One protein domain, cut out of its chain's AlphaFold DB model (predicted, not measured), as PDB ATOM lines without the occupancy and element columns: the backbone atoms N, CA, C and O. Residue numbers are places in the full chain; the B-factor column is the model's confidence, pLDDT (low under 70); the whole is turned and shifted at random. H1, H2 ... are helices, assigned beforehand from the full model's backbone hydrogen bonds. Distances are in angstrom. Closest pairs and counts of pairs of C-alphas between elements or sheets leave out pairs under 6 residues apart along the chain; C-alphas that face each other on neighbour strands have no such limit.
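Overview. This is residues 856 to 952 of the 1096 residues of the protein "Hypothetical protein" of Symbiodinium sp. KB8 (UniProt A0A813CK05). What is the shape? A long helical hairpin, H2 and H3, makes a rod, and shorter H1 packs steeply on H3's residues 943 to 947. What else is there? The 97 residues hold named helices H1, H2, H3 in that order and no named strand: all helix. The whole is only just loose, close to compact, radius of gyration of the C-alphas 15.2 A, spans 50 by 24 by 17 A.

Along the chain. Where is H1? H1, residues 857 to 870, starts with C-alpha 857 at (196.657, 180.774, 205.739) and measures 19.6 A. What follows? H2, residues 893 to 915, measures 33.5 A. H3, residues 920 to 947, measures 40.1 A and ends with C-alpha 947 at (196.960, 183.277, 197.800).

Arrangement. What does H1 touch? H1 touches H3 at a steep tilt of 51 degrees, opposite ways; the closest C-alphas, of Ser 861 and Cys 946, are 4.7 A apart. H1 and H2 are close but not clearly touching, about perpendicular at 80 degrees; the closest C-alphas, of Leu 868 and Tyr 893, are 7.6 A apart. And H2? H2 touches H3 as a hairpin, a shallow tilt of 30 degrees, opposite ways; the closest C-alphas, of Ile 914 and Ala 923, are 5.9 A apart. Every O i to N i+4 pair is within hydrogen-bond range in H1 and H3, 18 of 19 in H2.

Size, cuts and confidence. How large is it? The farthest C-alphas, of Glu 918 and Val 952, are 50.2 A apart, and the printed part has no cut. Which link is long? H1 to H2, residues 871 to 892, is long. Where is confidence low? Residues under 70 include 879 to 883, 920 to 925 and 948 to 952.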
ATOM      1  N   LYS A 856     196.670 182.195 209.725       74.31
ATOM      2  CA  LYS A 856     195.481 181.412 209.343       74.31
ATOM      3  C   LYS A 856     195.385 181.241 207.823       74.31
ATOM      4  O   LYS A 856     194.354 181.536 207.222       74.31
ATOM      5  N   SER A 857     196.460 180.764 207.199       70.56
ATOM      6  CA  SER A 857     196.657 180.774 205.739       70.56
ATOM      7  C   SER A 857     195.500 180.173 204.930       70.56
ATOM      8  O   SER A 857     195.108 180.755 203.926       70.56
ATOM      9  N   SER A 858     194.883 179.075 205.375       64.88
ATOM     10  CA  SER A 858     193.726 178.478 204.685       64.88
ATOM     11  C   SER A 858     192.447 179.321 204.775       64.88
ATOM     12  O   SER A 858     191.670 179.354 203.823       64.88
ATOM     13  N   GLN A 859     192.233 180.036 205.884       70.69
ATOM     14  CA  GLN A 859     191.098 180.954 206.044       70.69
ATOM     15  C   GLN A 859     191.337 182.250 205.261       70.69
ATOM     16  O   GLN A 859     190.431 182.713 204.576       70.69
ATOM     17  N   ALA A 860     192.565 182.776 205.294       70.56
ATOM     18  CA  ALA A 860     192.989 183.923 204.496       70.56
ATOM     19  C   ALA A 860     192.858 183.646 202.986       70.56
ATOM     20  O   ALA A 860     192.256 184.438 202.268       70.56
ATOM     21  N   SER A 861     193.334 182.488 202.513       71.69
ATOM     22  CA  SER A 861     193.246 182.057 201.110       71.69
ATOM     23  C   SER A 861     191.801 181.917 200.621       71.69
ATOM     24  O   SER A 861     191.445 182.449 199.566       71.69
ATOM     25  N   PHE A 862     190.933 181.275 201.414       74.19
ATOM     26  CA  PHE A 862     189.510 181.154 201.090       74.19
ATOM     27  C   PHE A 862     188.808 182.521 201.066       74.19
ATOM     28  O   PHE A 862     188.099 182.831 200.110       74.19
ATOM     29  N   ALA A 863     189.037 183.362 202.079       73.38
ATOM     30  CA  ALA A 863     188.425 184.683 202.168       73.38
ATOM     31  C   ALA A 863     188.918 185.637 201.062       73.38
ATOM     32  O   ALA A 863     188.106 186.360 200.492       73.38
ATOM     33  N   ALA A 864     190.202 185.596 200.689       76.50
ATOM     34  CA  ALA A 864     190.753 186.368 199.572       76.50
ATOM     35  C   ALA A 864     190.181 185.914 198.218       76.50
ATOM     36  O   ALA A 864     189.817 186.750 197.389       76.50
ATOM     37  N   SER A 865     190.033 184.600 198.019       72.19
ATOM     38  CA  SER A 865     189.394 184.029 196.824       72.19
ATOM     39  C   SER A 865     187.926 184.454 196.713       72.19
ATOM     40  O   SER A 865     187.482 184.906 195.658       72.19
ATOM     41  N   ALA A 866     187.177 184.374 197.818       72.00
ATOM     42  CA  ALA A 866     185.785 184.810 197.881       72.00
ATOM     43  C   ALA A 866     185.643 186.330 197.689       72.00
ATOM     44  O   ALA A 866     184.731 186.773 196.990       72.00
ATOM     45  N   PHE A 867     186.546 187.131 198.260       82.00
ATOM     46  CA  PHE A 867     186.574 188.583 198.089       82.00
ATOM     47  C   PHE A 867     186.808 188.983 196.628       82.00
ATOM     48  O   PHE A 867     186.039 189.781 196.096       82.00
ATOM     49  N   LEU A 868     187.798 188.387 195.951       80.06
ATOM     50  CA  LEU A 868     188.028 188.610 194.520       80.06
ATOM     51  C   LEU A 868     186.795 188.242 193.685       80.06
ATOM     52  O   LEU A 868     186.325 189.063 192.902       80.06
ATOM     53  N   ALA A 869     186.224 187.056 193.906       71.38
ATOM     54  CA  ALA A 869     185.101 186.560 193.112       71.38
ATOM     55  C   ALA A 869     183.772 187.312 193.340       71.38
ATOM     56  O   ALA A 869     182.926 187.319 192.449       71.38
ATOM     57  N   THR A 870     183.554 187.917 194.517       70.25
ATOM     58  CA  THR A 870     182.259 188.543 194.878       70.25
ATOM     59  C   THR A 870     182.295 190.065 194.979       70.25
ATOM     60  O   THR A 870     181.297 190.718 194.674       70.25
ATOM     61  N   VAL A 871     183.422 190.647 195.395       78.88
ATOM     62  CA  VAL A 871     183.609 192.101 195.489       78.88
ATOM     63  C   VAL A 871     184.507 192.578 194.356       78.88
ATOM     64  O   VAL A 871     184.091 193.466 193.614       78.88
ATOM     65  N   GLY A 872     185.689 191.974 194.205       80.56
ATOM     66  CA  GLY A 872     186.756 192.409 193.300       80.56
ATOM     67  C   GLY A 872     187.435 193.715 193.734       80.56
ATOM     68  O   GLY A 872     186.885 194.479 194.530       80.56
ATOM     69  N   LEU A 873     188.623 193.991 193.191       83.00
ATOM     70  CA  LEU A 873     189.308 195.282 193.358       83.00
ATOM     71  C   LEU A 873     189.039 196.203 192.167       83.00
ATOM     72  O   LEU A 873     189.164 195.776 191.022       83.00
ATOM     73  N   ASP A 874     188.716 197.466 192.434       83.94
ATOM     74  CA  ASP A 874     188.596 198.499 191.400       83.94
ATOM     75  C   ASP A 874     189.985 198.823 190.812       83.94
ATOM     76  O   ASP A 874     190.940 199.058 191.557       83.94
ATOM     77  N   PHE A 875     190.120 198.799 189.484       83.44
ATOM     78  CA  PHE A 875     191.389 199.066 188.798       83.44
ATOM     79  C   PHE A 875     191.683 200.582 188.791       83.44
ATOM     80  O   PHE A 875     190.793 201.361 188.453       83.44
ATOM     81  N   PRO A 876     192.893 201.043 189.175       79.56
ATOM     82  CA  PRO A 876     193.131 202.454 189.501       79.56
ATOM     83  C   PRO A 876     193.486 203.340 188.298       79.56
ATOM     84  O   PRO A 876     193.565 204.558 188.465       79.56
ATOM     85  N   LEU A 877     193.755 202.746 187.128       80.00
ATOM     86  CA  LEU A 877     194.147 203.459 185.910       80.00
ATOM     87  C   LEU A 877     192.938 203.631 184.993       80.00
ATOM     88  O   LEU A 877     192.150 202.697 184.825       80.00
ATOM     89  N   ASP A 878     192.824 204.798 184.365       75.44
ATOM     90  CA  ASP A 878     191.750 205.060 183.411       75.44
ATOM     91  C   ASP A 878     191.913 204.170 182.158       75.44
ATOM     92  O   ASP A 878     193.039 203.889 181.730       75.44
ATOM     93  N   PRO A 879     190.813 203.725 181.521       65.62
ATOM     94  CA  PRO A 879     190.879 202.888 180.322       65.62
ATOM     95  C   PRO A 879     191.461 203.620 179.099       65.62
ATOM     96  O   PRO A 879     191.861 202.960 178.146       65.62
ATOM     97  N   SER A 880     191.547 204.955 179.135       64.69
ATOM     98  CA  SER A 880     192.297 205.777 178.172       64.69
ATOM     99  C   SER A 880     193.803 205.516 178.205       64.69
ATOM    100  O   SER A 880     194.469 205.621 177.180       64.69
ATOM    101  N   ASP A 881     194.335 205.157 179.373       64.06
ATOM    102  CA  ASP A 881     195.771 205.126 179.651       64.06
ATOM    103  C   ASP A 881     196.369 203.728 179.375       64.06
ATOM    104  O   ASP A 881     197.489 203.423 179.777       64.06
ATOM    105  N   ASN A 882     195.601 202.823 178.749       59.56
ATOM    106  CA  ASN A 882     195.948 201.411 178.576       59.56
ATOM    107  C   ASN A 882     195.665 200.916 177.139       59.56
ATOM    108  O   ASN A 882     194.503 200.849 176.745       59.56
ATOM    109  N   PRO A 883     196.664 200.407 176.385       59.69
ATOM    110  CA  PRO A 883     196.474 199.899 175.013       59.69
ATOM    111  C   PRO A 883     195.690 198.572 174.927       59.69
ATOM    112  O   PRO A 883     195.472 198.038 173.841       59.69
ATOM    113  N   LYS A 884     195.274 198.017 176.070       71.00
ATOM    114  CA  LYS A 884     194.280 196.944 176.192       71.00
ATOM    115  C   LYS A 884     193.422 197.250 177.420       71.00
ATOM    116  O   LYS A 884     193.997 197.248 178.512       71.00
ATOM    117  N   PRO A 885     192.103 197.464 177.320       67.94
ATOM    118  CA  PRO A 885     191.282 197.678 178.506       67.94
ATOM    119  C   PRO A 885     191.279 196.413 179.377       67.94
ATOM    120  O   PRO A 885     190.861 195.344 178.934       67.94
ATOM    121  N   LEU A 886     191.752 196.528 180.621       72.06
ATOM    122  CA  LEU A 886     191.370 195.580 181.669       72.06
ATOM    123  C   LEU A 886     189.909 195.851 182.065       72.06
ATOM    124  O   LEU A 886     189.439 196.983 181.912       72.06
ATOM    125  N   PRO A 887     189.174 194.856 182.596       76.38
ATOM    126  CA  PRO A 887     187.897 195.140 183.233       76.38
ATOM    127  C   PRO A 887     188.118 196.151 184.372       76.38
ATOM    128  O   PRO A 887     189.099 196.023 185.110       76.38
ATOM    129  N   PRO A 888     187.201 197.116 184.586       75.56
ATOM    130  CA  PRO A 888     187.339 198.116 185.650       75.56
ATOM    131  C   PRO A 888     187.341 197.491 187.052       75.56
ATOM    132  O   PRO A 888     187.687 198.161 188.024       75.56
ATOM    133  N   LYS A 889     186.978 196.204 187.160       84.44
ATOM    134  CA  LYS A 889     187.075 195.418 188.382       84.44
ATOM    135  C   LYS A 889     187.822 194.106 188.170       84.44
ATOM    136  O   LYS A 889     187.452 193.278 187.340       84.44
ATOM    137  N   VAL A 890     188.851 193.905 188.981       84.50
ATOM    138  CA  VAL A 890     189.689 192.710 189.035       84.50
ATOM    139  C   VAL A 890     189.019 191.668 189.928       84.50
ATOM    140  O   VAL A 890     188.934 191.854 191.142       84.50
ATOM    141  N   GLN A 891     188.549 190.572 189.326       86.12
ATOM    142  CA  GLN A 891     187.808 189.501 190.016       86.12
ATOM    143  C   GLN A 891     188.501 188.126 189.995       86.12
ATOM    144  O   GLN A 891     188.029 187.181 190.624       86.12
ATOM    145  N   THR A 892     189.628 187.992 189.291       83.81
ATOM    146  CA  THR A 892     190.387 186.737 189.165       83.81
ATOM    147  C   THR A 892     191.832 186.927 189.612       83.81
ATOM    148  O   THR A 892     192.384 188.020 189.504       83.81
ATOM    149  N   TYR A 893     192.481 185.860 190.087       81.69
ATOM    150  CA  TYR A 893     193.893 185.924 190.485       81.69
ATOM    151  C   TYR A 893     194.836 186.177 189.294       81.69
ATOM    152  O   TYR A 893     195.811 186.910 189.427       81.69
ATOM    153  N   SER A 894     194.517 185.658 188.103       82.88
ATOM    154  CA  SER A 894     195.243 185.996 186.870       82.88
ATOM    155  C   SER A 894     195.112 187.481 186.520       82.88
ATOM    156  O   SER A 894     196.122 188.136 186.266       82.88
ATOM    157  N   GLY A 895     193.898 188.037 186.596       82.94
ATOM    158  CA  GLY A 895     193.661 189.470 186.418       82.94
ATOM    159  C   GLY A 895     194.333 190.328 187.493       82.94
ATOM    160  O   GLY A 895     194.745 191.443 187.200       82.94
ATOM    161  N   LEU A 896     194.498 189.811 188.718       83.69
ATOM    162  CA  LEU A 896     195.227 190.486 189.796       83.69
ATOM    163  C   LEU A 896     196.718 190.617 189.480       83.69
ATOM    164  O   LEU A 896     197.289 191.682 189.701       83.69
ATOM    165  N   LEU A 897     197.339 189.569 188.933       85.38
ATOM    166  CA  LEU A 897     198.740 189.607 188.514       85.38
ATOM    167  C   LEU A 897     198.944 190.509 187.285       85.38
ATOM    168  O   LEU A 897     199.845 191.343 187.299       85.38
ATOM    169  N   GLU A 898     198.072 190.434 186.274       84.00
ATOM    170  CA  GLU A 898     198.150 191.326 185.104       84.00
ATOM    171  C   GLU A 898     197.929 192.803 185.488       84.00
ATOM    172  O   GLU A 898     198.653 193.694 185.038       84.00
ATOM    173  N   ALA A 899     196.967 193.075 186.375       82.69
ATOM    174  CA  ALA A 899     196.743 194.410 186.916       82.69
ATOM    175  C   ALA A 899     197.935 194.901 187.752       82.69
ATOM    176  O   ALA A 899     198.325 196.060 187.626       82.69
ATOM    177  N   LYS A 900     198.551 194.031 188.565       85.75
ATOM    178  CA  LYS A 900     199.767 194.344 189.332       85.75
ATOM    179  C   LYS A 900     200.904 194.785 188.416       85.75
ATOM    180  O   LYS A 900     201.501 195.827 188.667       85.75
ATOM    181  N   GLU A 901     201.202 194.017 187.370       84.38
ATOM    182  CA  GLU A 901     202.301 194.312 186.442       84.38
ATOM    183  C   GLU A 901     202.107 195.667 185.751       84.38
ATOM    184  O   GLU A 901     203.022 196.491 185.744       84.38
ATOM    185  N   ARG A 902     200.892 195.952 185.268       82.62
ATOM    186  CA  ARG A 902     200.557 197.239 184.637       82.62
ATOM    187  C   ARG A 902     200.585 198.416 185.607       82.62
ATOM    188  O   ARG A 902     201.063 199.482 185.238       82.62
ATOM    189  N   VAL A 903     200.104 198.252 186.840       81.31
ATOM    190  CA  VAL A 903     200.124 199.334 187.838       81.31
ATOM    191  C   VAL A 903     201.548 199.591 188.341       81.31
ATOM    192  O   VAL A 903     201.905 200.744 188.554       81.31
ATOM    193  N   VAL A 904     202.407 198.569 188.434       80.56
ATOM    194  CA  VAL A 904     203.852 198.752 188.677       80.56
ATOM    195  C   VAL A 904     204.529 199.485 187.510       80.56
ATOM    196  O   VAL A 904     205.331 200.383 187.752       80.56
ATOM    197  N   HIS A 905     204.186 199.155 186.261       81.25
ATOM    198  CA  HIS A 905     204.692 199.850 185.069       81.25
ATOM    199  C   HIS A 905     204.236 201.319 185.015       81.25
ATOM    200  O   HIS A 905     205.026 202.200 184.690       81.25
ATOM    201  N   PHE A 906     202.978 201.595 185.377       83.06
ATOM    202  CA  PHE A 906     202.462 202.956 185.516       83.06
ATOM    203  C   PHE A 906     203.180 203.725 186.628       83.06
ATOM    204  O   PHE A 906     203.592 204.850 186.397       83.06
ATOM    205  N   VAL A 907     203.370 203.128 187.813       77.12
ATOM    206  CA  VAL A 907     204.086 203.772 188.930       77.12
ATOM    207  C   VAL A 907     205.507 204.167 188.522       77.12
ATOM    208  O   VAL A 907     205.916 205.280 188.827       77.12
ATOM    209  N   ALA A 908     206.230 203.306 187.796       75.06
ATOM    210  CA  ALA A 908     207.586 203.608 187.336       75.06
ATOM    211  C   ALA A 908     207.641 204.854 186.430       75.06
ATOM    212  O   ALA A 908     208.355 205.800 186.752       75.06
ATOM    213  N   HIS A 909     206.845 204.899 185.355       75.00
ATOM    214  CA  HIS A 909     206.842 206.059 184.453       75.00
ATOM    215  C   HIS A 909     206.173 207.298 185.050       75.00
ATOM    216  O   HIS A 909     206.612 208.409 184.790       75.00
ATOM    217  N   ALA A 910     205.149 207.140 185.892       70.25
ATOM    218  CA  ALA A 910     204.514 208.275 186.550       70.25
ATOM    219  C   ALA A 910     205.461 208.974 187.539       70.25
ATOM    220  O   ALA A 910     205.310 210.171 187.753       70.25
ATOM    221  N   GLU A 911     206.437 208.278 188.137       65.00
ATOM    222  CA  GLU A 911     207.466 208.939 188.951       65.00
ATOM    223  C   GLU A 911     208.476 209.728 188.095       65.00
ATOM    224  O   GLU A 911     208.851 210.825 188.502       65.00
ATOM    225  N   GLU A 912     208.835 209.246 186.897       71.75
ATOM    226  CA  GLU A 912     209.645 209.988 185.910       71.75
ATOM    227  C   GLU A 912     208.885 211.229 185.390       71.75
ATOM    228  O   GLU A 912     209.334 212.361 185.564       71.75
ATOM    229  N   GLU A 913     207.665 211.041 184.873       72.31
ATOM    230  CA  GLU A 913     206.800 212.109 184.342       72.31
ATOM    231  C   GLU A 913     206.409 213.187 185.373       72.31
ATOM    232  O   GLU A 913     205.923 214.251 184.992       72.31
ATOM    233  N   ILE A 914     206.556 212.931 186.679       69.88
ATOM    234  CA  ILE A 914     206.290 213.918 187.740       69.88
ATOM    235  C   ILE A 914     207.532 214.769 188.064       69.88
ATOM    236  O   ILE A 914     207.358 215.883 188.575       69.88
ATOM    237  N   GLU A 915     208.757 214.312 187.767       66.25
ATOM    238  CA  GLU A 915     209.957 215.162 187.878       66.25
ATOM    239  C   GLU A 915     210.031 216.189 186.727       66.25
ATOM    240  O   GLU A 915     210.411 217.333 186.986       66.25
ATOM    241  N   ASP A 916     209.564 215.838 185.521       71.50
ATOM    242  CA  ASP A 916     209.585 216.704 184.324       71.50
ATOM    243  C   ASP A 916     208.414 217.712 184.215       71.50
ATOM    244  O   ASP A 916     208.411 218.576 183.336       71.50
ATOM    245  N   LEU A 917     207.397 217.640 185.086       74.00
ATOM    246  CA  LEU A 917     206.205 218.497 184.975       74.00
ATOM    247  C   LEU A 917     206.352 219.885 185.618       74.00
ATOM    248  O   LEU A 917     206.339 220.034 186.847       74.00
ATOM    249  N   GLU A 918     206.345 220.913 184.763       68.44
ATOM    250  CA  GLU A 918     206.310 222.327 185.157       68.44
ATOM    251  C   GLU A 918     204.944 222.784 185.707       68.44
ATOM    252  O   GLU A 918     204.910 223.601 186.632       68.44
ATOM    253  N   ASP A 919     203.815 222.262 185.199       72.31
ATOM    254  CA  ASP A 919     202.482 222.640 185.699       72.31
ATOM    255  C   ASP A 919     202.178 221.983 187.064       72.31
ATOM    256  O   ASP A 919     202.056 220.754 187.158       72.31
ATOM    257  N   PRO A 920     201.975 222.767 188.145       55.12
ATOM    258  CA  PRO A 920     201.559 222.220 189.430       55.12
ATOM    259  C   PRO A 920     200.175 221.551 189.402       55.12
ATOM    260  O   PRO A 920     199.919 220.719 190.275       55.12
ATOM    261  N   GLN A 921     199.283 221.886 188.462       56.50
ATOM    262  CA  GLN A 921     197.943 221.298 188.395       56.50
ATOM    263  C   GLN A 921     197.953 219.910 187.738       56.50
ATOM    264  O   GLN A 921     197.429 218.968 188.336       56.50
ATOM    265  N   GLU A 922     198.593 219.736 186.579       68.62
ATOM    266  CA  GLU A 922     198.823 218.419 185.971       68.62
ATOM    267  C   GLU A 922     199.629 217.517 186.914       68.62
ATOM    268  O   GLU A 922     199.236 216.377 187.171       68.62
ATOM    269  N   ALA A 923     200.695 218.037 187.533       60.41
ATOM    270  CA  ALA A 923     201.498 217.243 188.458       60.41
ATOM    271  C   ALA A 923     200.715 216.828 189.721       60.41
ATOM    272  O   ALA A 923     200.961 215.752 190.266       60.41
ATOM    273  N   LEU A 924     199.744 217.630 190.179       59.31
ATOM    274  CA  LEU A 924     198.813 217.223 191.237       59.31
ATOM    275  C   LEU A 924     197.869 216.105 190.763       59.31
ATOM    276  O   LEU A 924     197.611 215.172 191.521       59.31
ATOM    277  N   GLN A 925     197.389 216.150 189.516       69.50
ATOM    278  CA  GLN A 925     196.555 215.084 188.952       69.50
ATOM    279  C   GLN A 925     197.333 213.771 188.784       69.50
ATOM    280  O   GLN A 925     196.831 212.724 189.202       69.50
ATOM    281  N   LYS A 926     198.574 213.804 188.274       70.06
ATOM    282  CA  LYS A 926     199.433 212.606 188.203       70.06
ATOM    283  C   LYS A 926     199.761 212.059 189.596       70.06
ATOM    284  O   LYS A 926     199.635 210.856 189.801       70.06
ATOM    285  N   LEU A 927     200.035 212.914 190.588       65.50
ATOM    286  CA  LEU A 927     200.180 212.489 191.992       65.50
ATOM    287  C   LEU A 927     198.908 211.822 192.550       65.50
ATOM    288  O   LEU A 927     199.009 210.838 193.279       65.50
ATOM    289  N   MET A 928     197.709 212.293 192.190       68.31
ATOM    290  CA  MET A 928     196.450 211.648 192.590       68.31
ATOM    291  C   MET A 928     196.184 210.319 191.860       68.31
ATOM    292  O   MET A 928     195.558 209.433 192.445       68.31
ATOM    293  N   LYS A 929     196.659 210.141 190.618       73.56
ATOM    294  CA  LYS A 929     196.673 208.823 189.952       73.56
ATOM    295  C   LYS A 929     197.682 207.877 190.618       73.56
ATOM    296  O   LYS A 929     197.345 206.725 190.880       73.56
ATOM    297  N   LEU A 930     198.869 208.375 190.974       73.25
ATOM    298  CA  LEU A 930     199.919 207.623 191.671       73.25
ATOM    299  C   LEU A 930     199.461 207.128 193.057       73.25
ATOM    300  O   LEU A 930     199.655 205.962 193.383       73.25
ATOM    301  N   ASP A 931     198.785 207.968 193.846       69.00
ATOM    302  CA  ASP A 931     198.220 207.594 195.155       69.00
ATOM    303  C   ASP A 931     197.193 206.446 195.038       69.00
ATOM    304  O   ASP A 931     197.263 205.454 195.769       69.00
ATOM    305  N   ARG A 932     196.300 206.507 194.038       72.31
ATOM    306  CA  ARG A 932     195.355 205.415 193.727       72.31
ATOM    307  C   ARG A 932     196.068 204.135 193.287       72.31
ATOM    308  O   ARG A 932     195.683 203.048 193.717       72.31
ATOM    309  N   ALA A 933     197.098 204.258 192.450       73.12
ATOM    310  CA  ALA A 933     197.919 203.142 191.991       73.12
ATOM    311  C   ALA A 933     198.628 202.435 193.161       73.12
ATOM    312  O   ALA A 933     198.584 201.208 193.265       73.12
ATOM    313  N   LEU A 934     199.209 203.197 194.092       70.31
ATOM    314  CA  LEU A 934     199.866 202.664 195.287       70.31
ATOM    315  C   LEU A 934     198.868 202.004 196.254       70.31
ATOM    316  O   LEU A 934     199.127 200.896 196.723       70.31
ATOM    317  N   GLY A 935     197.700 202.613 196.491       69.75
ATOM    318  CA  GLY A 935     196.638 202.014 197.313       69.75
ATOM    319  C   GLY A 935     196.082 200.705 196.733       69.75
ATOM    320  O   GLY A 935     195.806 199.760 197.472       69.75
ATOM    321  N   PHE A 936     195.985 200.597 195.404       80.94
ATOM    322  CA  PHE A 936     195.668 199.331 194.737       80.94
ATOM    323  C   PHE A 936     196.771 198.285 194.953       80.94
ATOM    324  O   PHE A 936     196.465 197.141 195.292       80.94
ATOM    325  N   LEU A 937     198.047 198.665 194.816       74.38
ATOM    326  CA  LEU A 937     199.170 197.749 195.035       74.38
ATOM    327  C   LEU A 937     199.260 197.247 196.487       74.38
ATOM    328  O   LEU A 937     199.614 196.085 196.684       74.38
ATOM    329  N   GLU A 938     198.885 198.043 197.496       72.56
ATOM    330  CA  GLU A 938     198.793 197.561 198.885       72.56
ATOM    331  C   GLU A 938     197.747 196.440 199.018       72.56
ATOM    332  O   GLU A 938     198.047 195.372 199.561       72.56
ATOM    333  N   HIS A 939     196.554 196.618 198.437       76.94
ATOM    334  CA  HIS A 939     195.528 195.572 198.427       76.94
ATOM    335  C   HIS A 939     195.953 194.320 197.641       76.94
ATOM    336  O   HIS A 939     195.720 193.199 198.100       76.94
ATOM    337  N   VAL A 940     196.625 194.491 196.496       76.12
ATOM    338  CA  VAL A 940     197.224 193.388 195.725       76.12
ATOM    339  C   VAL A 940     198.202 192.590 196.588       76.12
ATOM    340  O   VAL A 940     198.116 191.366 196.608       76.12
ATOM    341  N   CYS A 941     199.100 193.252 197.326       72.38
ATOM    342  CA  CYS A 941     200.099 192.570 198.157       72.38
ATOM    343  C   CYS A 941     199.459 191.719 199.263       72.38
ATOM    344  O   CYS A 941     199.921 190.604 199.518       72.38
ATOM    345  N   ILE A 942     198.384 192.206 199.892       71.94
ATOM    346  CA  ILE A 942     197.637 191.447 200.908       71.94
ATOM    347  C   ILE A 942     196.968 190.220 200.268       71.94
ATOM    348  O   ILE A 942     197.140 189.106 200.760       71.94
ATOM    349  N   LEU A 943     196.260 190.387 199.142       75.75
ATOM    350  CA  LEU A 943     195.601 189.270 198.448       75.75
ATOM    351  C   LEU A 943     196.601 188.233 197.931       75.75
ATOM    352  O   LEU A 943     196.367 187.037 198.070       75.75
ATOM    353  N   GLU A 944     197.730 188.664 197.375       79.31
ATOM    354  CA  GLU A 944     198.786 187.760 196.930       79.31
ATOM    355  C   GLU A 944     199.383 186.981 198.112       79.31
ATOM    356  O   GLU A 944     199.535 185.768 198.019       79.31
ATOM    357  N   SER A 945     199.610 187.631 199.259       73.75
ATOM    358  CA  SER A 945     200.073 186.963 200.487       73.75
ATOM    359  C   SER A 945     199.067 185.923 201.004       73.75
ATOM    360  O   SER A 945     199.462 184.851 201.464       73.75
ATOM    361  N   CYS A 946     197.761 186.180 200.868       75.69
ATOM    362  CA  CYS A 946     196.707 185.200 201.150       75.69
ATOM    363  C   CYS A 946     196.699 184.015 200.163       75.69
ATOM    364  O   CYS A 946     196.292 182.913 200.531       75.69
ATOM    365  N   LEU A 947     197.104 184.232 198.908       75.62
ATOM    366  CA  LEU A 947     196.960 183.277 197.800       75.62
ATOM    367  C   LEU A 947     198.259 182.526 197.442       75.62
ATOM    368  O   LEU A 947     198.191 181.511 196.757       75.62
ATOM    369  N   GLN A 948     199.418 182.939 197.967       67.44
ATOM    370  CA  GLN A 948     200.710 182.235 197.850       67.44
ATOM    371  C   GLN A 948     200.807 180.932 198.681       67.44
ATOM    372  O   GLN A 948     201.846 180.266 198.672       67.44
ATOM    373  N   GLY A 949     199.747 180.543 199.397       55.34
ATOM    374  CA  GLY A 949     199.645 179.218 200.019       55.34
ATOM    375  C   GLY A 949     199.599 178.072 198.989       55.34
ATOM    376  O   GLY A 949     199.512 178.317 197.785       55.34
ATOM    377  N   PRO A 950     199.631 176.796 199.428       38.38
ATOM    378  CA  PRO A 950     199.326 175.685 198.527       38.38
ATOM    379  C   PRO A 950     197.922 175.909 197.940       38.38
ATOM    380  O   PRO A 950     197.009 176.215 198.713       38.38
ATOM    381  N   PRO A 951     197.735 175.796 196.611       36.66
ATOM    382  CA  PRO A 951     196.491 176.197 195.976       36.66
ATOM    383  C   PRO A 951     195.337 175.365 196.526       36.66
ATOM    384  O   PRO A 951     195.287 174.146 196.356       36.66
ATOM    385  N   VAL A 952     194.392 176.041 197.178       37.72
ATOM    386  CA  VAL A 952     193.061 175.480 197.378       37.72
ATOM    387  C   VAL A 952     192.408 175.509 196.005       37.72
ATOM    388  O   VAL A 952     191.897 176.545 195.580       37.72
TER     389      VAL A 952